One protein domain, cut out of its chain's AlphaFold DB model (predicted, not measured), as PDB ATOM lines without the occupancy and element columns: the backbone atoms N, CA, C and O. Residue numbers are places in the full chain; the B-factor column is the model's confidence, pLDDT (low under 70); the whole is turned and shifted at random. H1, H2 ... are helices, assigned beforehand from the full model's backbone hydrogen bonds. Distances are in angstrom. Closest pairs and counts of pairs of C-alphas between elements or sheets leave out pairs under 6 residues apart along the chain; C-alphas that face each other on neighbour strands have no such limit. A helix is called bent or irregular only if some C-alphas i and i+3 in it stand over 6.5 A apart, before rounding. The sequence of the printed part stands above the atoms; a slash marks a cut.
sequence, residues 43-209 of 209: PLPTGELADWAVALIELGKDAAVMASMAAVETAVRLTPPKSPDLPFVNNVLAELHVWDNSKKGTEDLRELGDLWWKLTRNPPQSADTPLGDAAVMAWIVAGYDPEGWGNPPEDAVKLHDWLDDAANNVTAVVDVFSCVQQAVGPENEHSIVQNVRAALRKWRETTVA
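Overview. This is residues 43 to 209 of the 209 residues of an uncharacterized protein of Stieleria maiorica (UniProt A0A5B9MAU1). A bundle of six helices has H2 in its middle: H3, H5, H7 and H8 pack round H2, and H1 packs on H7. H4 and H6 lie outside the bundle, meeting toward one end of its long axis. The printed part has 167 residues with eight named helices, H1 to H8 in order, and no named strand: all helix. It is compact, with a radius of gyration of the C-alphas of 15.7 A and spans of 51 by 37 by 26 A.

Arrangement. The longest helix, H8, residues 186 to 208, touches the hub H2, residues 61 to 78, where the closest C-alphas, of Val 196 and Ala 67, are 4.9 A apart. They run opposite ways at a steep tilt of 37 degrees, only just past shallow. H2 touches H7, residues 170 to 184, the same way at a shallow tilt of 10 degrees; the closest C-alphas, of Lys 61 and Val 170, are 5.3 A apart. H5, residues 130 to 142, touches H7 opposite ways, closest at the C-alphas of Ala 134 and Val 176, 4.6 A. H3, residues 86 to 100, forms a hairpin with H2, closest at the C-alphas of Met 69 and Leu 93, 6.8 A. H1, residues 47 to 59, touches H7, closest at the C-alphas of Ala 53 and Val 174, 5.5 A. H4, residues 106 to 121, touches H6, residues 156 to 165, with residues 106 to 109 alone; the C-alphas of Thr 106 and His 160 are closest, 6.1 A. Every O i to N i+4 pair is within hydrogen-bond range in H2 to H6, against 8 of 9 in H1, 9 of 11 in H7 and 17 of 19 in H8.

Along the chain. H8 spans 33.6 A and H2 25.7 A. H8 is irregular: C-alphas 187 and 190 are 7.4 A apart. H1 begins at C-alpha 47 (3.822, -8.493, 1.177); H8 ends at C-alpha 208 (24.666, -18.474, 16.814).

Size, cuts and confidence. The farthest C-alphas, of Glu 154 and Glu 187, are 51.1 A apart. The printed part has no cut; H5 to H6 is a long link. Under 70 in pLDDT are 32 residues, among them 111 to 127.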
ATOM      1  N   PRO A  43       6.928   4.488  -2.265       94.94
ATOM      2  CA  PRO A  43       5.937   3.508  -1.845       94.94
ATOM      3  C   PRO A  43       6.522   2.609  -0.751       94.94
ATOM      4  O   PRO A  43       7.715   2.310  -0.759       94.94
ATOM      5  N   LEU A  44       5.689   2.132   0.168       96.62
ATOM      6  CA  LEU A  44       6.127   1.147   1.157       96.62
ATOM      7  C   LEU A  44       6.444  -0.190   0.475       96.62
ATOM      8  O   LEU A  44       5.763  -0.552  -0.494       96.62
ATOM      9  N   PRO A  45       7.423  -0.960   0.986       96.19
ATOM     10  CA  PRO A  45       7.511  -2.357   0.613       96.19
ATOM     11  C   PRO A  45       6.214  -3.070   1.009       96.19
ATOM     12  O   PRO A  45       5.546  -2.705   1.976       96.19
ATOM     13  N   THR A  46       5.849  -4.097   0.251       94.94
ATOM     14  CA  THR A  46       4.590  -4.833   0.431       94.94
ATOM     15  C   THR A  46       4.839  -6.315   0.690       94.94
ATOM     16  O   THR A  46       5.979  -6.787   0.661       94.94
ATOM     17  N   GLY A  47       3.765  -7.047   0.994       92.62
ATOM     18  CA  GLY A  47       3.822  -8.493   1.177       92.62
ATOM     19  C   GLY A  47       4.793  -8.900   2.281       92.62
ATOM     20  O   GLY A  47       4.868  -8.262   3.330       92.62
ATOM     21  N   GLU A  48       5.548  -9.966   2.027       93.56
ATOM     22  CA  GLU A  48       6.485 -10.496   3.016       93.56
ATOM     23  C   GLU A  48       7.726  -9.607   3.181       93.56
ATOM     24  O   GLU A  48       8.350  -9.613   4.238       93.56
ATOM     25  N   LEU A  49       8.094  -8.813   2.168       95.69
ATOM     26  CA  LEU A  49       9.206  -7.867   2.298       95.69
ATOM     27  C   LEU A  49       8.887  -6.762   3.305       95.69
ATOM     28  O   LEU A  49       9.772  -6.364   4.054       95.69
ATOM     29  N   ALA A  50       7.631  -6.323   3.387       95.94
ATOM     30  CA  ALA A  50       7.186  -5.402   4.432       95.94
ATOM     31  C   ALA A  50       7.394  -5.997   5.836       95.94
ATOM     32  O   ALA A  50       7.915  -5.337   6.735       95.94
ATOM     33  N   ASP A  51       7.029  -7.267   6.008       95.50
ATOM     34  CA  ASP A  51       7.180  -7.983   7.275       95.50
ATOM     35  C   ASP A  51       8.663  -8.173   7.633       95.50
ATOM     36  O   ASP A  51       9.066  -7.957   8.780       95.50
ATOM     37  N   TRP A  52       9.494  -8.511   6.640       96.19
ATOM     38  CA  TRP A  52      10.942  -8.601   6.812       96.19
ATOM     39  C   TRP A  52      11.572  -7.252   7.136       96.19
ATOM     40  O   TRP A  52      12.443  -7.215   7.995       96.19
ATOM     41  N   ALA A  53      11.147  -6.151   6.517       97.06
ATOM     42  CA  ALA A  53      11.690  -4.830   6.823       97.06
ATOM     43  C   ALA A  53      11.492  -4.475   8.306       97.06
ATOM     44  O   ALA A  53      12.444  -4.064   8.968       97.06
ATOM     45  N   VAL A  54      10.301  -4.740   8.860       96.00
ATOM     46  CA  VAL A  54      10.046  -4.577  10.302       96.00
ATOM     47  C   VAL A  54      10.961  -5.476  11.134       96.00
ATOM     48  O   VAL A  54      11.562  -5.014  12.101       96.00
ATOM     49  N   ALA A  55      11.107  -6.750  10.759       94.88
ATOM     50  CA  ALA A  55      11.997  -7.664  11.476       94.88
ATOM     51  C   ALA A  55      13.451  -7.201  11.462       94.88
ATOM     52  O   ALA A  55      14.128  -7.296  12.477       94.88
ATOM     53  N   LEU A  56      13.936  -6.707  10.327       95.50
ATOM     54  CA  LEU A  56      15.332  -6.326  10.146       95.50
ATOM     55  C   LEU A  56      15.699  -5.087  10.959       95.50
ATOM     56  O   LEU A  56      16.793  -5.049  11.512       95.50
ATOM     57  N   ILE A  57      14.767  -4.142  11.115       93.12
ATOM     58  CA  ILE A  57      14.934  -3.003  12.029       93.12
ATOM     59  C   ILE A  57      15.194  -3.492  13.461       93.12
ATOM     60  O   ILE A  57      16.049  -2.943  14.151       93.12
ATOM     61  N   GLU A  58      14.506  -4.546  13.904       90.88
ATOM     62  CA  GLU A  58      14.715  -5.113  15.241       90.88
ATOM     63  C   GLU A  58      15.925  -6.058  15.343       90.88
ATOM     64  O   GLU A  58      16.570  -6.128  16.389       90.88
ATOM     65  N   LEU A  59      16.215  -6.830  14.289       90.81
ATOM     66  CA  LEU A  59      17.343  -7.769  14.249       90.81
ATOM     67  C   LEU A  59      18.689  -7.045  14.174       90.81
ATOM     68  O   LEU A  59      19.696  -7.594  14.621       90.81
ATOM     69  N   GLY A  60      18.692  -5.826  13.638       90.06
ATOM     70  CA  GLY A  60      19.845  -4.946  13.595       90.06
ATOM     71  C   GLY A  60      20.602  -4.981  12.271       90.06
ATOM     72  O   GLY A  60      20.224  -5.631  11.291       90.06
ATOM     73  N   LYS A  61      21.703  -4.228  12.262       88.06
ATOM     74  CA  LYS A  61      22.445  -3.842  11.060       88.06
ATOM     75  C   LYS A  61      22.952  -5.025  10.239       88.06
ATOM     76  O   LYS A  61      22.777  -5.032   9.027       88.06
ATOM     77  N   ASP A  62      23.528  -6.037  10.879       89.75
ATOM     78  CA  ASP A  62      24.110  -7.196  10.188       89.75
ATOM     79  C   ASP A  62      23.091  -7.943   9.340       89.75
ATOM     80  O   ASP A  62      23.295  -8.140   8.140       89.75
ATOM     81  N   ALA A  63      21.946  -8.266   9.936       93.25
ATOM     82  CA  ALA A  63      20.843  -8.876   9.217       93.25
ATOM     83  C   ALA A  63      20.340  -7.963   8.086       93.25
ATOM     84  O   ALA A  63      20.125  -8.431   6.966       93.25
ATOM     85  N   ALA A  64      20.180  -6.663   8.358       95.19
ATOM     86  CA  ALA A  64      19.675  -5.696   7.388       95.19
ATOM     87  C   ALA A  64      20.599  -5.528   6.171       95.19
ATOM     88  O   ALA A  64      20.105  -5.492   5.043       95.19
ATOM     89  N   VAL A  65      21.921  -5.481   6.363       92.94
ATOM     90  CA  VAL A  65      22.885  -5.392   5.257       92.94
ATOM     91  C   VAL A  65      22.848  -6.658   4.410       92.94
ATOM     92  O   VAL A  65      22.687  -6.559   3.196       92.94
ATOM     93  N   MET A  66      22.897  -7.846   5.020       95.38
ATOM     94  CA  MET A  66      22.833  -9.105   4.265       95.38
ATOM     95  C   MET A  66      21.529  -9.265   3.483       95.38
ATOM     96  O   MET A  66      21.544  -9.704   2.331       95.38
ATOM     97  N   ALA A  67      20.398  -8.879   4.074       97.81
ATOM     98  CA  ALA A  67      19.120  -8.873   3.375       97.81
ATOM     99  C   ALA A  67      19.106  -7.871   2.210       97.81
ATOM    100  O   ALA A  67      18.646  -8.208   1.117       97.81
ATOM    101  N   SER A  68      19.643  -6.666   2.421       97.62
ATOM    102  CA  SER A  68      19.732  -5.620   1.396       97.62
ATOM    103  C   SER A  68      20.605  -6.058   0.222       97.62
ATOM    104  O   SER A  68      20.180  -5.965  -0.929       97.62
ATOM    105  N   MET A  69      21.782  -6.621   0.505       97.12
ATOM    106  CA  MET A  69      22.678  -7.200  -0.499       97.12
ATOM    107  C   MET A  69      21.967  -8.279  -1.316       97.12
ATOM    108  O   MET A  69      21.914  -8.189  -2.540       97.12
ATOM    109  N   ALA A  70      21.340  -9.255  -0.653       98.12
ATOM    110  CA  ALA A  70      20.641 -10.342  -1.333       98.12
ATOM    111  C   ALA A  70      19.483  -9.847  -2.217       98.12
ATOM    112  O   ALA A  70      19.252 -10.388  -3.306       98.12
ATOM    113  N   ALA A  71      18.757  -8.818  -1.773       98.38
ATOM    114  CA  ALA A  71      17.685  -8.201  -2.546       98.38
ATOM    115  C   ALA A  71      18.227  -7.497  -3.802       98.38
ATOM    116  O   ALA A  71      17.744  -7.764  -4.905       98.38
ATOM    117  N   VAL A  72      19.272  -6.675  -3.658       97.62
ATOM    118  CA  VAL A  72      19.908  -5.958  -4.775       97.62
ATOM    119  C   VAL A  72      20.559  -6.930  -5.762       97.62
ATOM    120  O   VAL A  72      20.327  -6.823  -6.962       97.62
ATOM    121  N   GLU A  73      21.294  -7.941  -5.295       98.19
ATOM    122  CA  GLU A  73      21.859  -8.989  -6.156       98.19
ATOM    123  C   GLU A  73      20.778  -9.736  -6.946       98.19
ATOM    124  O   GLU A  73      20.966 -10.081  -8.116       98.19
ATOM    125  N   THR A  74      19.630 -10.004  -6.314       97.88
ATOM    126  CA  THR A  74      18.491 -10.623  -6.999       97.88
ATOM    127  C   THR A  74      17.963  -9.711  -8.097       97.88
ATOM    128  O   THR A  74      17.738 -10.182  -9.211       97.88
ATOM    129  N   ALA A  75      17.826  -8.414  -7.819       96.75
ATOM    130  CA  ALA A  75      17.388  -7.441  -8.810       96.75
ATOM    131  C   ALA A  75      18.383  -7.299  -9.972       96.75
ATOM    132  O   ALA A  75      17.971  -7.279 -11.131       96.75
ATOM    133  N   VAL A  76      19.691  -7.323  -9.696       96.62
ATOM    134  CA  VAL A  76      20.747  -7.334 -10.721       96.62
ATOM    135  C   VAL A  76      20.617  -8.546 -11.641       96.62
ATOM    136  O   VAL A  76      20.661  -8.388 -12.859       96.62
ATOM    137  N   ARG A  77      20.397  -9.752 -11.095       96.75
ATOM    138  CA  ARG A  77      20.221 -10.976 -11.904       96.75
ATOM    139  C   ARG A  77      19.008 -10.921 -12.834       96.75
ATOM    140  O   ARG A  77      19.022 -11.566 -13.880       96.75
ATOM    141  N   LEU A  78      17.965 -10.193 -12.443       94.56
ATOM    142  CA  LEU A  78      16.734 -10.023 -13.220       94.56
ATOM    143  C   LEU A  78      16.815  -8.854 -14.212       94.56
ATOM    144  O   LEU A  78      16.015  -8.768 -15.142       94.56
ATOM    145  N   THR A  79      17.793  -7.967 -14.036       93.00
ATOM    146  CA  THR A  79      17.979  -6.778 -14.865       93.00
ATOM    147  C   THR A  79      18.691  -7.133 -16.176       93.00
ATOM    148  O   THR A  79      19.696  -7.849 -16.167       93.00
ATOM    149  N   PRO A  80      18.236  -6.619 -17.336       91.06
ATOM    150  CA  PRO A  80      18.917  -6.842 -18.607       91.06
ATOM    151  C   PRO A  80      20.389  -6.379 -18.582       91.06
ATOM    152  O   PRO A  80      20.655  -5.258 -18.145       91.06
ATOM    153  N   PRO A  81      21.346  -7.135 -19.164       87.25
ATOM    154  CA  PRO A  81      22.787  -6.838 -19.084       87.25
ATOM    155  C   PRO A  81      23.247  -5.485 -19.649       87.25
ATOM    156  O   PRO A  81      24.402  -5.110 -19.479       87.25
ATOM    157  N   LYS A  82      22.380  -4.779 -20.380       86.69
ATOM    158  CA  LYS A  82      22.664  -3.467 -20.983       86.69
ATOM    159  C   LYS A  82      22.081  -2.299 -20.183       86.69
ATOM    160  O   LYS A  82      22.094  -1.180 -20.688       86.69
ATOM    161  N   SER A  83      21.529  -2.553 -18.996       86.44
ATOM    162  CA  SER A  83      21.035  -1.484 -18.131       86.44
ATOM    163  C   SER A  83      22.185  -0.536 -17.746       86.44
ATOM    164  O   SER A  83      23.263  -1.019 -17.377       86.44
ATOM    165  N   PRO A  84      21.986   0.791 -17.847       82.12
ATOM    166  CA  PRO A  84      23.022   1.783 -17.570       82.12
ATOM    167  C   PRO A  84      23.457   1.816 -16.098       82.12
ATOM    168  O   PRO A  84      24.577   2.236 -15.828       82.12
ATOM    169  N   ASP A  85      22.628   1.327 -15.168       83.94
ATOM    170  CA  ASP A  85      22.935   1.362 -13.730       83.94
ATOM    171  C   ASP A  85      23.825   0.208 -13.273       83.94
ATOM    172  O   ASP A  85      24.457   0.294 -12.223       83.94
ATOM    173  N   LEU A  86      23.902  -0.882 -14.046       90.31
ATOM    174  CA  LEU A  86      24.632  -2.088 -13.640       90.31
ATOM    175  C   LEU A  86      26.101  -1.827 -13.270       90.31
ATOM    176  O   LEU A  86      26.542  -2.395 -12.272       90.31
ATOM    177  N   PRO A  87      26.881  -0.998 -13.995       89.19
ATOM    178  CA  PRO A  87      28.241  -0.667 -13.576       89.19
ATOM    179  C   PRO A  87      28.295  -0.038 -12.181       89.19
ATOM    180  O   PRO A  87      29.128  -0.429 -11.368       89.19
ATOM    181  N   PHE A  88      27.388   0.895 -11.887       86.12
ATOM    182  CA  PHE A  88      27.313   1.552 -10.585       86.12
ATOM    183  C   PHE A  88      26.876   0.574  -9.487       86.12
ATOM    184  O   PHE A  88      27.569   0.419  -8.484       86.12
ATOM    185  N   VAL A  89      25.776  -0.147  -9.709       90.62
ATOM    186  CA  VAL A  89      25.209  -1.103  -8.746       90.62
ATOM    187  C   VAL A  89      26.216  -2.202  -8.401       90.62
ATOM    188  O   VAL A  89      26.353  -2.570  -7.239       90.62
ATOM    189  N   ASN A  90      26.973  -2.697  -9.385       91.44
ATOM    190  CA  ASN A  90      28.006  -3.707  -9.148       91.44
ATOM    191  C   ASN A  90      29.186  -3.169  -8.328       91.44
ATOM    192  O   ASN A  90      29.744  -3.918  -7.527       91.44
ATOM    193  N   ASN A  91      29.559  -1.897  -8.494       86.38
ATOM    194  CA  ASN A  91      30.583  -1.280  -7.648       86.38
ATOM    195  C   ASN A  91      30.106  -1.211  -6.192       86.38
ATOM    196  O   ASN A  91      30.839  -1.616  -5.295       86.38
ATOM    197  N   VAL A  92      28.857  -0.792  -5.969       86.38
ATOM    198  CA  VAL A  92      28.257  -0.765  -4.626       86.38
ATOM    199  C   VAL A  92      28.197  -2.165  -4.012       86.38
ATOM    200  O   VAL A  92      28.595  -2.351  -2.866       86.38
ATOM    201  N   LEU A  93      27.761  -3.179  -4.764       91.38
ATOM    202  CA  LEU A  93      27.743  -4.563  -4.276       91.38
ATOM    203  C   LEU A  93      29.144  -5.068  -3.905       91.38
ATOM    204  O   LEU A  93      29.294  -5.762  -2.901       91.38
ATOM    205  N   ALA A  94      30.178  -4.710  -4.672       87.94
ATOM    206  CA  ALA A  94      31.552  -5.074  -4.339       87.94
ATOM    207  C   ALA A  94      31.990  -4.472  -2.993       87.94
ATOM    208  O   ALA A  94      32.606  -5.168  -2.187       87.94
ATOM    209  N   GLU A  95      31.628  -3.218  -2.717       82.50
ATOM    210  CA  GLU A  95      31.887  -2.568  -1.426       82.50
ATOM    211  C   GLU A  95      31.106  -3.228  -0.283       82.50
ATOM    212  O   GLU A  95      31.669  -3.506   0.776       82.50
ATOM    213  N   LEU A  96      29.834  -3.563  -0.506       87.31
ATOM    214  CA  LEU A  96      29.019  -4.284   0.474       87.31
ATOM    215  C   LEU A  96      29.584  -5.680   0.783       87.31
ATOM    216  O   LEU A  96      29.567  -6.114   1.931       87.31
ATOM    217  N   HIS A  97      30.160  -6.372  -0.200       89.88
ATOM    218  CA  HIS A  97      30.875  -7.623   0.053       89.88
ATOM    219  C   HIS A  97      32.162  -7.421   0.857       89.88
ATOM    220  O   HIS A  97      32.514  -8.291   1.652       89.88
ATOM    221  N   VAL A  98      32.876  -6.306   0.687       82.94
ATOM    222  CA  VAL A  98      34.012  -5.977   1.564       82.94
ATOM    223  C   VAL A  98      33.521  -5.775   2.998       82.94
ATOM    224  O   VAL A  98      34.122  -6.319   3.921       82.94
ATOM    225  N   TRP A  99      32.397  -5.074   3.180       83.38
ATOM    226  CA  TRP A  99      31.761  -4.899   4.485       83.38
ATOM    227  C   TRP A  99      31.371  -6.237   5.130       83.38
ATOM    228  O   TRP A  99      31.684  -6.459   6.296       83.38
ATOM    229  N   ASP A 100      30.744  -7.147   4.379       85.75
ATOM    230  CA  ASP A 100      30.290  -8.460   4.876       85.75
ATOM    231  C   ASP A 100      31.459  -9.355   5.317       85.75
ATOM    232  O   ASP A 100      31.365 -10.091   6.295       85.75
ATOM    233  N   ASN A 101      32.600  -9.254   4.630       84.12
ATOM    234  CA  ASN A 101      33.806 -10.019   4.953       84.12
ATOM    235  C   ASN A 101      34.735  -9.317   5.958       84.12
ATOM    236  O   ASN A 101      35.789  -9.860   6.312       84.12
ATOM    237  N   SER A 102      34.381  -8.109   6.394       78.56
ATOM    238  CA  SER A 102      35.155  -7.345   7.362       78.56
ATOM    239  C   SER A 102      35.109  -8.004   8.740       78.56
ATOM    240  O   SER A 102      34.093  -8.558   9.157       78.56
ATOM    241  N   LYS A 103      36.202  -7.891   9.503       77.62
ATOM    242  CA  LYS A 103      36.208  -8.295  10.918       77.62
ATOM    243  C   LYS A 103      35.506  -7.274  11.808       77.62
ATOM    244  O   LYS A 103      35.354  -7.534  13.000       77.62
ATOM    245  N   LYS A 104      35.132  -6.122  11.238       74.69
ATOM    246  CA  LYS A 104      34.549  -4.971  11.928       74.69
ATOM    247  C   LYS A 104      35.395  -4.519  13.113       74.69
ATOM    248  O   LYS A 104      34.885  -4.058  14.128       74.69
ATOM    249  N   GLY A 105      36.716  -4.654  12.983       70.69
ATOM    250  CA  GLY A 105      37.646  -4.047  13.922       70.69
ATOM    251  C   GLY A 105      37.679  -2.532  13.734       70.69
ATOM    252  O   GLY A 105      37.258  -2.013  12.707       70.69
ATOM    253  N   THR A 106      38.242  -1.809  14.699       70.12
ATOM    254  CA  THR A 106      38.339  -0.340  14.653       70.12
ATOM    255  C   THR A 106      38.911   0.198  13.337       70.12
ATOM    256  O   THR A 106      38.431   1.210  12.839       70.12
ATOM    257  N   GLU A 107      39.925  -0.462  12.771       73.62
ATOM    258  CA  GLU A 107      40.526  -0.028  11.504       73.62
ATOM    259  C   GLU A 107      39.600  -0.279  10.312       73.62
ATOM    260  O   GLU A 107      39.414   0.614   9.493       73.62
ATOM    261  N   ASP A 108      38.930  -1.433  10.274       68.94
ATOM    262  CA  ASP A 108      37.945  -1.717   9.233       68.94
ATOM    263  C   ASP A 108      36.786  -0.707   9.288       68.94
ATOM    264  O   ASP A 108      36.332  -0.206   8.266       68.94
ATOM    265  N   LEU A 109      36.320  -0.361  10.492       68.94
ATOM    266  CA  LEU A 109      35.258   0.628  10.686       68.94
ATOM    267  C   LEU A 109      35.691   2.039  10.254       68.94
ATOM    268  O   LEU A 109      34.872   2.791   9.728       68.94
ATOM    269  N   ARG A 110      36.973   2.402  10.419       70.69
ATOM    270  CA  ARG A 110      37.524   3.655   9.875       70.69
ATOM    271  C   ARG A 110      37.557   3.645   8.355       70.69
ATOM    272  O   ARG A 110      37.112   4.616   7.756       70.69
ATOM    273  N   GLU A 111      38.028   2.563   7.737       69.62
ATOM    274  CA  GLU A 111      38.020   2.429   6.276       69.62
ATOM    275  C   GLU A 111      36.593   2.518   5.712       69.62
ATOM    276  O   GLU A 111      36.367   3.167   4.689       69.62
ATOM    277  N   LEU A 112      35.615   1.935   6.412       67.19
ATOM    278  CA  LEU A 112      34.194   2.031   6.068       67.19
ATOM    279  C   LEU A 112      33.637   3.456   6.252       67.19
ATOM    280  O   LEU A 112      32.845   3.909   5.426       67.19
ATOM    281  N   GLY A 113      34.074   4.195   7.276       68.06
ATOM    282  CA  GLY A 113      33.769   5.623   7.434       68.06
ATOM    283  C   GLY A 113      34.418   6.506   6.356       68.06
ATOM    284  O   GLY A 113      33.800   7.440   5.850       68.06
ATOM    285  N   ASP A 114      35.640   6.189   5.927       68.75
ATOM    286  CA  ASP A 114      36.316   6.881   4.821       68.75
ATOM    287  C   ASP A 114      35.643   6.601   3.470       68.75
ATOM    288  O   ASP A 114      35.588   7.471   2.592       68.75
ATOM    289  N   LEU A 115      35.116   5.387   3.291       65.19
ATOM    290  CA  LEU A 115      34.282   5.020   2.151       65.19
ATOM    291  C   LEU A 115      32.998   5.862   2.131       65.19
ATOM    292  O   LEU A 115      32.675   6.448   1.095       65.19
ATOM    293  N   TRP A 116      32.334   6.001   3.287       64.38
ATOM    294  CA  TRP A 116      31.217   6.930   3.481       64.38
ATOM    295  C   TRP A 116      31.575   8.347   3.024       64.38
ATOM    296  O   TRP A 116      30.898   8.903   2.160       64.38
ATOM    297  N   TRP A 117      32.711   8.883   3.476       62.16
ATOM    298  CA  TRP A 117      33.172  10.230   3.124       62.16
ATOM    299  C   TRP A 117      33.417  10.448   1.633       62.16
ATOM    300  O   TRP A 117      33.112  11.515   1.090       62.16
ATOM    301  N   LYS A 118      34.022   9.462   0.961       62.75
ATOM    302  CA  LYS A 118      34.291   9.542  -0.483       62.75
ATOM    303  C   LYS A 118      32.999   9.646  -1.283       62.75
ATOM    304  O   LYS A 118      32.980  10.339  -2.300       62.75
ATOM    305  N   LEU A 119      31.953   8.983  -0.807       55.41
ATOM    306  CA  LEU A 119      30.681   8.852  -1.497       55.41
ATOM    307  C   LEU A 119      29.673   9.922  -1.084       55.41
ATOM    308  O   LEU A 119      28.901  10.326  -1.927       55.41
ATOM    309  N   THR A 120      29.683  10.484   0.125       58.03
ATOM    310  CA  THR A 120      28.795  11.619   0.460       58.03
ATOM    311  C   THR A 120      29.280  12.950  -0.103       58.03
ATOM    312  O   THR A 120      28.469  13.808  -0.452       58.03
ATOM    313  N   ARG A 121      30.599  13.126  -0.263       54.88
ATOM    314  CA  ARG A 121      31.180  14.305  -0.940       54.88
ATOM    315  C   ARG A 121      31.087  14.237  -2.459       54.88
ATOM    316  O   ARG A 121      31.098  15.275  -3.114       54.88
ATOM    317  N   ASN A 122      31.007  13.028  -3.006       49.47
ATOM    318  CA  ASN A 122      30.688  12.763  -4.401       49.47
ATOM    319  C   ASN A 122      29.534  11.761  -4.423       49.47
ATOM    320  O   ASN A 122      29.801  10.591  -4.726       49.47
ATOM    321  N   PRO A 123      28.295  12.182  -4.066       51.84
ATOM    322  CA  PRO A 123      27.148  11.284  -4.120       51.84
ATOM    323  C   PRO A 123      27.190  10.625  -5.487       51.84
ATOM    324  O   PRO A 123      27.339  11.358  -6.478       51.84
ATOM    325  N   PRO A 124      27.180   9.277  -5.562       51.28
ATOM    326  CA  PRO A 124      27.084   8.631  -6.855       51.28
ATOM    327  C   PRO A 124      25.953   9.332  -7.592       51.28
ATOM    328  O   PRO A 124      24.910   9.588  -6.983       51.28
ATOM    329  N   GLN A 125      26.237   9.778  -8.825       52.94
ATOM    330  CA  GLN A 125      25.274  10.512  -9.645       52.94
ATOM    331  C   GLN A 125      23.915   9.860  -9.442       52.94
ATOM    332  O   GLN A 125      23.838   8.637  -9.568       52.94
ATOM    333  N   SER A 126      22.942  10.670  -9.004       51.22
ATOM    334  CA  SER A 126      21.607  10.241  -8.593       51.22
ATOM    335  C   SER A 126      21.190   9.035  -9.406       51.22
ATOM    336  O   SER A 126      21.172   9.109 -10.634       51.22
ATOM    337  N   ALA A 127      20.939   7.921  -8.732       58.56
ATOM    338  CA  ALA A 127      20.459   6.749  -9.417       58.56
ATOM    339  C   ALA A 127      19.184   7.117 -10.182       58.56
ATOM    340  O   ALA A 127      18.168   7.470  -9.592       58.56
ATOM    341  N   ASP A 128      19.243   7.058 -11.510       72.62
ATOM    342  CA  ASP A 128      18.122   7.459 -12.361       72.62
ATOM    343  C   ASP A 128      17.025   6.376 -12.407       72.62
ATOM    344  O   ASP A 128      16.012   6.524 -13.095       72.62
ATOM    345  N   THR A 129      17.219   5.261 -11.691       88.75
ATOM    346  CA  THR A 129      16.296   4.126 -11.660       88.75
ATOM    347  C   THR A 129      16.121   3.551 -10.255       88.75
ATOM    348  O   THR A 129      17.021   3.659  -9.415       88.75
ATOM    349  N   PRO A 130      15.010   2.827 -10.007       93.12
ATOM    350  CA  PRO A 130      14.800   2.137  -8.738       93.12
ATOM    351  C   PRO A 130      15.917   1.150  -8.366       93.12
ATOM    352  O   PRO A 130      16.170   0.937  -7.187       93.12
ATOM    353  N   LEU A 131      16.621   0.553  -9.339       93.62
ATOM    354  CA  LEU A 131      17.724  -0.366  -9.042       93.62
ATOM    355  C   LEU A 131      18.945   0.373  -8.486       93.62
ATOM    356  O   LEU A 131      19.552  -0.084  -7.516       93.62
ATOM    357  N   GLY A 132      19.319   1.495  -9.101       90.56
ATOM    358  CA  GLY A 132      20.409   2.307  -8.574       90.56
ATOM    359  C   GLY A 132      20.050   2.874  -7.198       90.56
ATOM    360  O   GLY A 132      20.886   2.851  -6.299       90.56
ATOM    361  N   ASP A 133      18.795   3.297  -7.005       90.94
ATOM    362  CA  ASP A 133      18.305   3.807  -5.723       90.94
ATOM    363  C   ASP A 133      18.394   2.723  -4.648       90.94
ATOM    364  O   ASP A 133      18.912   2.967  -3.561       90.94
ATOM    365  N   ALA A 134      17.979   1.494  -4.968       94.31
ATOM    366  CA  ALA A 134      18.124   0.358  -4.068       94.31
ATOM    367  C   ALA A 134      19.585   0.116  -3.664       94.31
ATOM    368  O   ALA A 134      19.853  -0.184  -2.502       94.31
ATOM    369  N   ALA A 135      20.531   0.260  -4.598       91.88
ATOM    370  CA  ALA A 135      21.953   0.119  -4.307       91.88
ATOM    371  C   ALA A 135      22.448   1.224  -3.362       91.88
ATOM    372  O   ALA A 135      23.101   0.919  -2.367       91.88
ATOM    373  N   VAL A 136      22.077   2.485  -3.612       88.00
ATOM    374  CA  VAL A 136      22.395   3.608  -2.711       88.00
ATOM    375  C   VAL A 136      21.823   3.367  -1.317       88.00
ATOM    376  O   VAL A 136      22.526   3.540  -0.327       88.00
ATOM    377  N   MET A 137      20.574   2.915  -1.213       90.62
ATOM    378  CA  MET A 137      19.964   2.634   0.085       90.62
ATOM    379  C   MET A 137      20.639   1.455   0.791       90.62
ATOM    380  O   MET A 137      20.893   1.541   1.986       90.62
ATOM    381  N   ALA A 138      21.003   0.390   0.071       92.38
ATOM    382  CA  ALA A 138      21.711  -0.755   0.650       92.38
ATOM    383  C   ALA A 138      23.091  -0.340   1.172       92.38
ATOM    384  O   ALA A 138      23.532  -0.791   2.228       92.38
ATOM    385  N   TRP A 139      23.738   0.577   0.458       87.44
ATOM    386  CA  TRP A 139      24.952   1.229   0.910       87.44
ATOM    387  C   TRP A 139      24.729   2.072   2.171       87.44
ATOM    388  O   TRP A 139      25.505   1.940   3.113       87.44
ATOM    389  N   ILE A 140      23.649   2.858   2.254       85.31
ATOM    390  CA  ILE A 140      23.289   3.613   3.470       85.31
ATOM    391  C   ILE A 140      23.082   2.670   4.663       85.31
ATOM    392  O   ILE A 140      23.594   2.955   5.744       85.31
ATOM    393  N   VAL A 141      22.409   1.527   4.469       89.50
ATOM    394  CA  VAL A 141      22.230   0.512   5.525       89.50
ATOM    395  C   VAL A 141      23.586   0.051   6.072       89.50
ATOM    396  O   VAL A 141      23.729  -0.118   7.281       89.50
ATOM    397  N   ALA A 142      24.592  -0.135   5.210       83.75
ATOM    398  CA  ALA A 142      25.934  -0.569   5.605       83.75
ATOM    399  C   ALA A 142      26.839   0.566   6.115       83.75
ATOM    400  O   ALA A 142      27.731   0.314   6.934       83.75
ATOM    401  N   GLY A 143      26.601   1.795   5.659       76.38
ATOM    402  CA  GLY A 143      27.409   2.976   5.934       76.38
ATOM    403  C   GLY A 143      27.465   3.345   7.414       76.38
ATOM    404  O   GLY A 143      26.566   3.029   8.197       76.38
ATOM    405  N   TYR A 144      28.549   4.014   7.791       71.75
ATOM    406  CA  TYR A 144      28.757   4.624   9.102       71.75
ATOM    407  C   TYR A 144      28.754   6.128   8.851       71.75
ATOM    408  O   TYR A 144      29.515   6.558   7.990       71.75
ATOM    409  N   ASP A 145      27.892   6.901   9.517       65.06
ATOM    410  CA  ASP A 145      27.888   8.367   9.412       65.06
ATOM    411  C   ASP A 145      28.687   8.954  10.586       65.06
ATOM    412  O   ASP A 145      28.125   9.245  11.646       65.06
ATOM    413  N   PRO A 146      30.012   9.131  10.441       53.47
ATOM    414  CA  PRO A 146      30.825   9.716  11.494       53.47
ATOM    415  C   PRO A 146      30.605  11.230  11.662       53.47
ATOM    416  O   PRO A 146      31.174  11.796  12.589       53.47
ATOM    417  N   GLU A 147      29.855  11.915  10.784       51.38
ATOM    418  CA  GLU A 147      29.623  13.367  10.874       51.38
ATOM    419  C   GLU A 147      28.453  13.733  11.787       51.38
ATOM    420  O   GLU A 147      28.478  14.780  12.439       51.38
ATOM    421  N   GLY A 148      27.427  12.880  11.849       53.78
ATOM    422  CA  GLY A 148      26.261  13.092  12.713       53.78
ATOM    423  C   GLY A 148      26.588  13.057  14.211       53.78
ATOM    424  O   GLY A 148      25.775  13.464  15.045       53.78
ATOM    425  N   TRP A 149      27.789  12.600  14.560       53.88
ATOM    426  CA  TRP A 149      28.233  12.379  15.923       53.88
ATOM    427  C   TRP A 149      29.516  13.181  16.168       53.88
ATOM    428  O   TRP A 149      30.330  13.371  15.273       53.88
ATOM    429  N   GLY A 150      29.668  13.744  17.373       62.06
ATOM    430  CA  GLY A 150      30.802  14.617  17.713       62.06
ATOM    431  C   GLY A 150      32.169  13.931  17.578       62.06
ATOM    432  O   GLY A 150      32.263  12.789  17.163       62.06
ATOM    433  N   ASN A 151      33.256  14.601  17.968       70.25
ATOM    434  CA  ASN A 151      34.604  14.049  17.772       70.25
ATOM    435  C   ASN A 151      34.736  12.594  18.282       70.25
ATOM    436  O   ASN A 151      34.363  12.332  19.433       70.25
ATOM    437  N   PRO A 152      35.297  11.677  17.470       70.62
ATOM    438  CA  PRO A 152      35.468  10.289  17.870       70.62
ATOM    439  C   PRO A 152      36.361  10.204  19.117       70.62
ATOM    440  O   PRO A 152      37.343  10.948  19.229       70.62
ATOM    441  N   PRO A 153      36.052   9.316  20.074       77.94
ATOM    442  CA  PRO A 153      36.876   9.143  21.263       77.94
ATOM    443  C   PRO A 153      38.232   8.501  20.918       77.94
ATOM    444  O   PRO A 153      38.341   7.676  20.015       77.94
ATOM    445  N   GLU A 154      39.277   8.855  21.674       77.75
ATOM    446  CA  GLU A 154      40.634   8.302  21.489       77.75
ATOM    447  C   GLU A 154      40.777   6.860  22.014       77.75
ATOM    448  O   GLU A 154      41.669   6.124  21.594       77.75
ATOM    449  N   ASP A 155      39.907   6.451  22.942       85.88
ATOM    450  CA  ASP A 155      39.883   5.098  23.502       85.88
ATOM    451  C   ASP A 155      39.260   4.104  22.514       85.88
ATOM    452  O   ASP A 155      38.160   4.330  22.017       85.88
ATOM    453  N   ALA A 156      39.943   2.988  22.256       74.94
ATOM    454  CA  ALA A 156      39.549   2.039  21.216       74.94
ATOM    455  C   ALA A 156      38.201   1.344  21.476       74.94
ATOM    456  O   ALA A 156      37.478   1.062  20.522       74.94
ATOM    457  N   VAL A 157      37.847   1.083  22.741       77.75
ATOM    458  CA  VAL A 157      36.562   0.452  23.091       77.75
ATOM    459  C   VAL A 157      35.436   1.463  22.923       77.75
ATOM    460  O   VAL A 157      34.452   1.184  22.250       77.75
ATOM    461  N   LYS A 158      35.618   2.683  23.437       80.94
ATOM    462  CA  LYS A 158      34.640   3.764  23.237       80.94
ATOM    463  C   LYS A 158      34.489   4.148  21.772       80.94
ATOM    464  O   LYS A 158      33.415   4.577  21.376       80.94
ATOM    465  N   LEU A 159      35.555   4.034  20.980       75.31
ATOM    466  CA  LEU A 159      35.522   4.304  19.547       75.31
ATOM    467  C   LEU A 159      34.693   3.257  18.813       75.31
ATOM    468  O   LEU A 159      33.950   3.618  17.913       75.31
ATOM    469  N   HIS A 160      34.788   1.988  19.211       73.75
ATOM    470  CA  HIS A 160      33.929   0.939  18.677       73.75
ATOM    471  C   HIS A 160      32.451   1.233  18.965       73.75
ATOM    472  O   HIS A 160      31.665   1.299  18.029       73.75
ATOM    473  N   ASP A 161      32.091   1.489  20.226       75.44
ATOM    474  CA  ASP A 161      30.699   1.777  20.608       75.44
ATOM    475  C   ASP A 161      30.173   3.052  19.926       75.44
ATOM    476  O   ASP A 161      29.054   3.087  19.429       75.44
ATOM    477  N   TRP A 162      31.010   4.090  19.836       73.94
ATOM    478  CA  TRP A 162      30.676   5.328  19.130       73.94
ATOM    479  C   TRP A 162      30.451   5.093  17.633       73.94
ATOM    480  O   TRP A 162      29.526   5.664  17.067       73.94
ATOM    481  N   LEU A 163      31.271   4.254  16.990       69.06
ATOM    482  CA  LEU A 163      31.089   3.884  15.585       69.06
ATOM    483  C   LEU A 163      29.820   3.050  15.386       69.06
ATOM    484  O   LEU A 163      29.166   3.219  14.365       69.06
ATOM    485  N   ASP A 164      29.460   2.185  16.333       68.69
ATOM    486  CA  ASP A 164      28.237   1.376  16.270       68.69
ATOM    487  C   ASP A 164      26.977   2.259  16.376       68.69
ATOM    488  O   ASP A 164      26.082   2.189  15.527       68.69
ATOM    489  N   ASP A 165      26.961   3.193  17.334       69.69
ATOM    490  CA  ASP A 165      25.874   4.164  17.523       69.69
ATOM    491  C   ASP A 165      25.757   5.148  16.348       69.69
ATOM    492  O   ASP A 165      24.655   5.415  15.853       69.69
ATOM    493  N   ALA A 166      26.891   5.651  15.845       64.44
ATOM    494  CA  ALA A 166      26.949   6.572  14.710       64.44
ATOM    495  C   ALA A 166      26.505   5.949  13.375       64.44
ATOM    496  O   ALA A 166      26.431   6.619  12.344       64.44
ATOM    497  N   ALA A 167      26.199   4.655  13.374       64.75
ATOM    498  CA  ALA A 167      25.992   3.882  12.167       64.75
ATOM    499  C   ALA A 167      24.671   3.123  12.134       64.75
ATOM    500  O   ALA A 167      24.488   2.243  11.281       64.75
ATOM    501  N   ASN A 168      23.737   3.468  13.018       73.38
ATOM    502  CA  ASN A 168      22.421   2.852  13.051       73.38
ATOM    503  C   ASN A 168      21.483   3.414  11.964       73.38
ATOM    504  O   ASN A 168      20.463   4.039  12.242       73.38
ATOM    505  N   ASN A 169      21.823   3.137  10.706       85.69
ATOM    506  CA  ASN A 169      21.015   3.450   9.525       85.69
ATOM    507  C   ASN A 169      20.113   2.274   9.118       85.69
ATOM    508  O   ASN A 169      19.728   2.143   7.957       85.69
ATOM    509  N   VAL A 170      19.792   1.381  10.062       90.81
ATOM    510  CA  VAL A 170      19.103   0.110   9.786       90.81
ATOM    511  C   VAL A 170      17.761   0.310   9.075       90.81
ATOM    512  O   VAL A 170      17.373  -0.508   8.244       90.81
ATOM    513  N   THR A 171      17.075   1.422   9.345       93.56
ATOM    514  CA  THR A 171      15.760   1.741   8.775       93.56
ATOM    515  C   THR A 171      15.789   1.956   7.262       93.56
ATOM    516  O   THR A 171      14.776   1.718   6.609       93.56
ATOM    517  N   ALA A 172      16.949   2.272   6.674       93.12
ATOM    518  CA  ALA A 172      17.108   2.396   5.224       93.12
ATOM    519  C   ALA A 172      16.780   1.093   4.464       93.12
ATOM    520  O   ALA A 172      16.509   1.131   3.265       93.12
ATOM    521  N   VAL A 173      16.728  -0.061   5.148       96.94
ATOM    522  CA  VAL A 173      16.290  -1.340   4.562       96.94
ATOM    523  C   VAL A 173      14.862  -1.274   4.007       96.94
ATOM    524  O   VAL A 173      14.542  -1.974   3.045       96.94
ATOM    525  N   VAL A 174      14.012  -0.405   4.569       97.69
ATOM    526  CA  VAL A 174      12.645  -0.170   4.081       97.69
ATOM    527  C   VAL A 174      12.688   0.373   2.657       97.69
ATOM    528  O   VAL A 174      12.035  -0.165   1.760       97.69
ATOM    529  N   ASP A 175      13.513   1.394   2.434       96.19
ATOM    530  CA  ASP A 175      13.726   1.972   1.117       96.19
ATOM    531  C   ASP A 175      14.387   0.981   0.151       96.19
ATOM    532  O   ASP A 175      13.987   0.919  -1.010       96.19
ATOM    533  N   VAL A 176      15.341   0.159   0.613       97.31
ATOM    534  CA  VAL A 176      15.947  -0.893  -0.229       97.31
ATOM    535  C   VAL A 176      14.869  -1.802  -0.802       97.31
ATOM    536  O   VAL A 176      14.818  -2.017  -2.012       97.31
ATOM    537  N   PHE A 177      13.991  -2.337   0.048       98.12
ATOM    538  CA  PHE A 177      12.953  -3.261  -0.401       98.12
ATOM    539  C   PHE A 177      11.914  -2.583  -1.290       98.12
ATOM    540  O   PHE A 177      11.519  -3.172  -2.297       98.12
ATOM    541  N   SER A 178      11.538  -1.340  -0.982       96.81
ATOM    542  CA  SER A 178      10.677  -0.533  -1.850       96.81
ATOM    543  C   SER A 178      11.268  -0.383  -3.255       96.81
ATOM    544  O   SER A 178      10.621  -0.696  -4.259       96.81
ATOM    545  N   CYS A 179      12.522   0.056  -3.341       95.81
ATOM    546  CA  CYS A 179      13.212   0.305  -4.599       95.81
ATOM    547  C   CYS A 179      13.453  -0.994  -5.387       95.81
ATOM    548  O   CYS A 179      13.247  -1.028  -6.600       95.81
ATOM    549  N   VAL A 180      13.799  -2.095  -4.710       97.06
ATOM    550  CA  VAL A 180      13.953  -3.412  -5.345       97.06
ATOM    551  C   VAL A 180      12.628  -3.920  -5.920       97.06
ATOM    552  O   VAL A 180      12.616  -4.379  -7.062       97.06
ATOM    553  N   GLN A 181      11.508  -3.812  -5.192       95.81
ATOM    554  CA  GLN A 181      10.192  -4.211  -5.717       95.81
ATOM    555  C   GLN A 181       9.806  -3.401  -6.960       95.81
ATOM    556  O   GLN A 181       9.307  -3.966  -7.934       95.81
ATOM    557  N   GLN A 182      10.092  -2.098  -6.962       94.69
ATOM    558  CA  GLN A 182       9.881  -1.243  -8.130       94.69
ATOM    559  C   GLN A 182      10.785  -1.626  -9.311       94.69
ATOM    560  O   GLN A 182      10.342  -1.580 -10.456       94.69
ATOM    561  N   ALA A 183      12.033  -2.023  -9.048       94.50
ATOM    562  CA  ALA A 183      13.003  -2.365 -10.085       94.50
ATOM    563  C   ALA A 183      12.650  -3.650 -10.849       94.50
ATOM    564  O   ALA A 183      12.893  -3.727 -12.053       94.50
ATOM    565  N   VAL A 184      12.110  -4.665 -10.164       93.69
ATOM    566  CA  VAL A 184      11.889  -5.997 -10.763       93.69
ATOM    567  C   VAL A 184      10.430  -6.323 -11.064       93.69
ATOM    568  O   VAL A 184      10.176  -7.318 -11.737       93.69
ATOM    569  N   GLY A 185       9.482  -5.533 -10.561       92.25
ATOM    570  CA  GLY A 185       8.053  -5.794 -10.718       92.25
ATOM    571  C   GLY A 185       7.495  -6.886  -9.786       92.25
ATOM    572  O   GLY A 185       8.237  -7.697  -9.218       92.25
ATOM    573  N   PRO A 186       6.163  -6.924  -9.604       89.88
ATOM    574  CA  PRO A 186       5.493  -7.806  -8.642       89.88
ATOM    575  C   PRO A 186       5.649  -9.302  -8.956       89.88
ATOM    576  O   PRO A 186       5.652 -10.133  -8.050       89.88
ATOM    577  N   GLU A 187       5.819  -9.681 -10.223       91.94
ATOM    578  CA  GLU A 187       5.991 -11.074 -10.644       91.94
ATOM    579  C   GLU A 187       7.281 -11.719 -10.111       91.94
ATOM    580  O   GLU A 187       7.379 -12.945 -10.035       91.94
ATOM    581  N   ASN A 188       8.255 -10.900  -9.709       93.88
ATOM    582  CA  ASN A 188       9.560 -11.340  -9.229       93.88
ATOM    583  C   ASN A 188       9.713 -11.255  -7.701       93.88
ATOM    584  O   ASN A 188      10.753 -11.659  -7.170       93.88
ATOM    585  N   GLU A 189       8.687 -10.798  -6.975       90.50
ATOM    586  CA  GLU A 189       8.727 -10.626  -5.515       90.50
ATOM    587  C   GLU A 189       9.102 -11.925  -4.790       90.50
ATOM    588  O   GLU A 189       9.942 -11.929  -3.887       90.50
ATOM    589  N   HIS A 190       8.560 -13.058  -5.246       92.62
ATOM    590  CA  HIS A 190       8.870 -14.362  -4.663       92.62
ATOM    591  C   HIS A 190      10.372 -14.681  -4.709       92.62
ATOM    592  O   HIS A 190      10.930 -15.194  -3.737       92.62
ATOM    593  N   SER A 191      11.044 -14.356  -5.816       94.81
ATOM    594  CA  SER A 191      12.481 -14.593  -5.985       94.81
ATOM    595  C   SER A 191      13.312 -13.737  -5.028       94.81
ATOM    596  O   SER A 191      14.312 -14.219  -4.495       94.81
ATOM    597  N   ILE A 192      12.894 -12.493  -4.779       95.88
ATOM    598  CA  ILE A 192      13.557 -11.606  -3.813       95.88
ATOM    599  C   ILE A 192      13.421 -12.191  -2.410       95.88
ATOM    600  O   ILE A 192      14.429 -12.429  -1.747       95.88
ATOM    601  N   VAL A 193      12.194 -12.511  -1.989       94.94
ATOM    602  CA  VAL A 193      11.910 -13.064  -0.655       94.94
ATOM    603  C   VAL A 193      12.703 -14.350  -0.399       94.94
ATOM    604  O   VAL A 193      13.272 -14.522   0.679       94.94
ATOM    605  N   GLN A 194      12.790 -15.256  -1.379       94.38
ATOM    606  CA  GLN A 194      13.558 -16.498  -1.219       94.38
ATOM    607  C   GLN A 194      15.054 -16.244  -1.004       94.38
ATOM    608  O   GLN A 194      15.660 -16.901  -0.155       94.38
ATOM    609  N   ASN A 195      15.648 -15.299  -1.735       95.88
ATOM    610  CA  ASN A 195      17.069 -14.983  -1.592       95.88
ATOM    611  C   ASN A 195      17.359 -14.207  -0.301       95.88
ATOM    612  O   ASN A 195      18.335 -14.527   0.376       95.88
ATOM    613  N   VAL A 196      16.482 -13.278   0.098       96.31
ATOM    614  CA  VAL A 196      16.559 -12.594   1.401       96.31
ATOM    615  C   VAL A 196      16.526 -13.615   2.539       96.31
ATOM    616  O   VAL A 196      17.414 -13.627   3.386       96.31
ATOM    617  N   ARG A 197      15.570 -14.550   2.523       93.81
ATOM    618  CA  ARG A 197      15.501 -15.633   3.519       93.81
ATOM    619  C   ARG A 197      16.755 -16.499   3.537       93.81
ATOM    620  O   ARG A 197      17.224 -16.866   4.609       93.81
ATOM    621  N   ALA A 198      17.284 -16.862   2.370       93.31
ATOM    622  CA  ALA A 198      18.489 -17.683   2.284       93.31
ATOM    623  C   ALA A 198      19.705 -16.969   2.895       93.31
ATOM    624  O   ALA A 198      20.448 -17.584   3.660       93.31
ATOM    625  N   ALA A 199      19.870 -15.673   2.615       94.38
ATOM    626  CA  ALA A 199      20.929 -14.856   3.199       94.38
ATOM    627  C   ALA A 199      20.778 -14.727   4.721       94.38
ATOM    628  O   ALA A 199      21.728 -14.975   5.461       94.38
ATOM    629  N   LEU A 200      19.565 -14.443   5.202       93.31
ATOM    630  CA  LEU A 200      19.283 -14.325   6.634       93.31
ATOM    631  C   LEU A 200      19.453 -15.639   7.392       93.31
ATOM    632  O   LEU A 200      19.888 -15.636   8.540       93.31
ATOM    633  N   ARG A 201      19.162 -16.775   6.756       91.44
ATOM    634  CA  ARG A 201      19.455 -18.085   7.336       91.44
ATOM    635  C   ARG A 201      20.962 -18.275   7.517       91.44
ATOM    636  O   ARG A 201      21.391 -18.612   8.615       91.44
ATOM    637  N   LYS A 202      21.756 -17.996   6.478       90.50
ATOM    638  CA  LYS A 202      23.222 -18.091   6.547       90.50
ATOM    639  C   LYS A 202      23.788 -17.190   7.652       90.50
ATOM    640  O   LYS A 202      24.616 -17.645   8.432       90.50
ATOM    641  N   TRP A 203      23.309 -15.951   7.754       90.62
ATOM    642  CA  TRP A 203      23.662 -15.041   8.849       90.62
ATOM    643  C   TRP A 203      23.355 -15.629  10.230       90.62
ATOM    644  O   TRP A 203      24.164 -15.578  11.159       90.62
ATOM    645  N   ARG A 204      22.149 -16.184  10.372       87.94
ATOM    646  CA  ARG A 204      21.677 -16.748  11.633       87.94
ATOM    647  C   ARG A 204      22.554 -17.916  12.077       87.94
ATOM    648  O   ARG A 204      22.879 -18.007  13.255       87.94
ATOM    649  N   GLU A 205      22.957 -18.768  11.138       87.31
ATOM    650  CA  GLU A 205      23.849 -19.906  11.379       87.31
ATOM    651  C   GLU A 205      25.258 -19.469  11.808       87.31
ATOM    652  O   GLU A 205      25.851 -20.116  12.667       87.31
ATOM    653  N   THR A 206      25.786 -18.364  11.272       82.50
ATOM    654  CA  THR A 206      27.134 -17.878  11.614       82.50
ATOM    655  C   THR A 206      27.197 -17.085  12.915       82.50
ATOM    656  O   THR A 206      28.259 -17.024  13.522       82.50
ATOM    657  N   THR A 207      26.086 -16.495  13.361       73.50
ATOM    658  CA  THR A 207      26.046 -15.638  14.565       73.50
ATOM    659  C   THR A 207      25.655 -16.410  15.834       73.50
ATOM    660  O   THR A 207      25.859 -15.933  16.946       73.50
ATOM    661  N   VAL A 208      25.058 -17.599  15.689       60.50
ATOM    662  CA  VAL A 208      24.666 -18.474  16.814       60.50
ATOM    663  C   VAL A 208      25.735 -19.540  17.129       60.50
ATOM    664  O   VAL A 208      25.654 -20.178  18.180       60.50
ATOM    665  N   ALA A 209      26.725 -19.728  16.248       46.06
ATOM    666  CA  ALA A 209      27.863 -20.636  16.434       46.06
ATOM    667  C   ALA A 209      28.964 -20.022  17.315       46.06
ATOM    668  O   ALA A 209      29.558 -20.791  18.107       46.06
TER     669      ALA A 209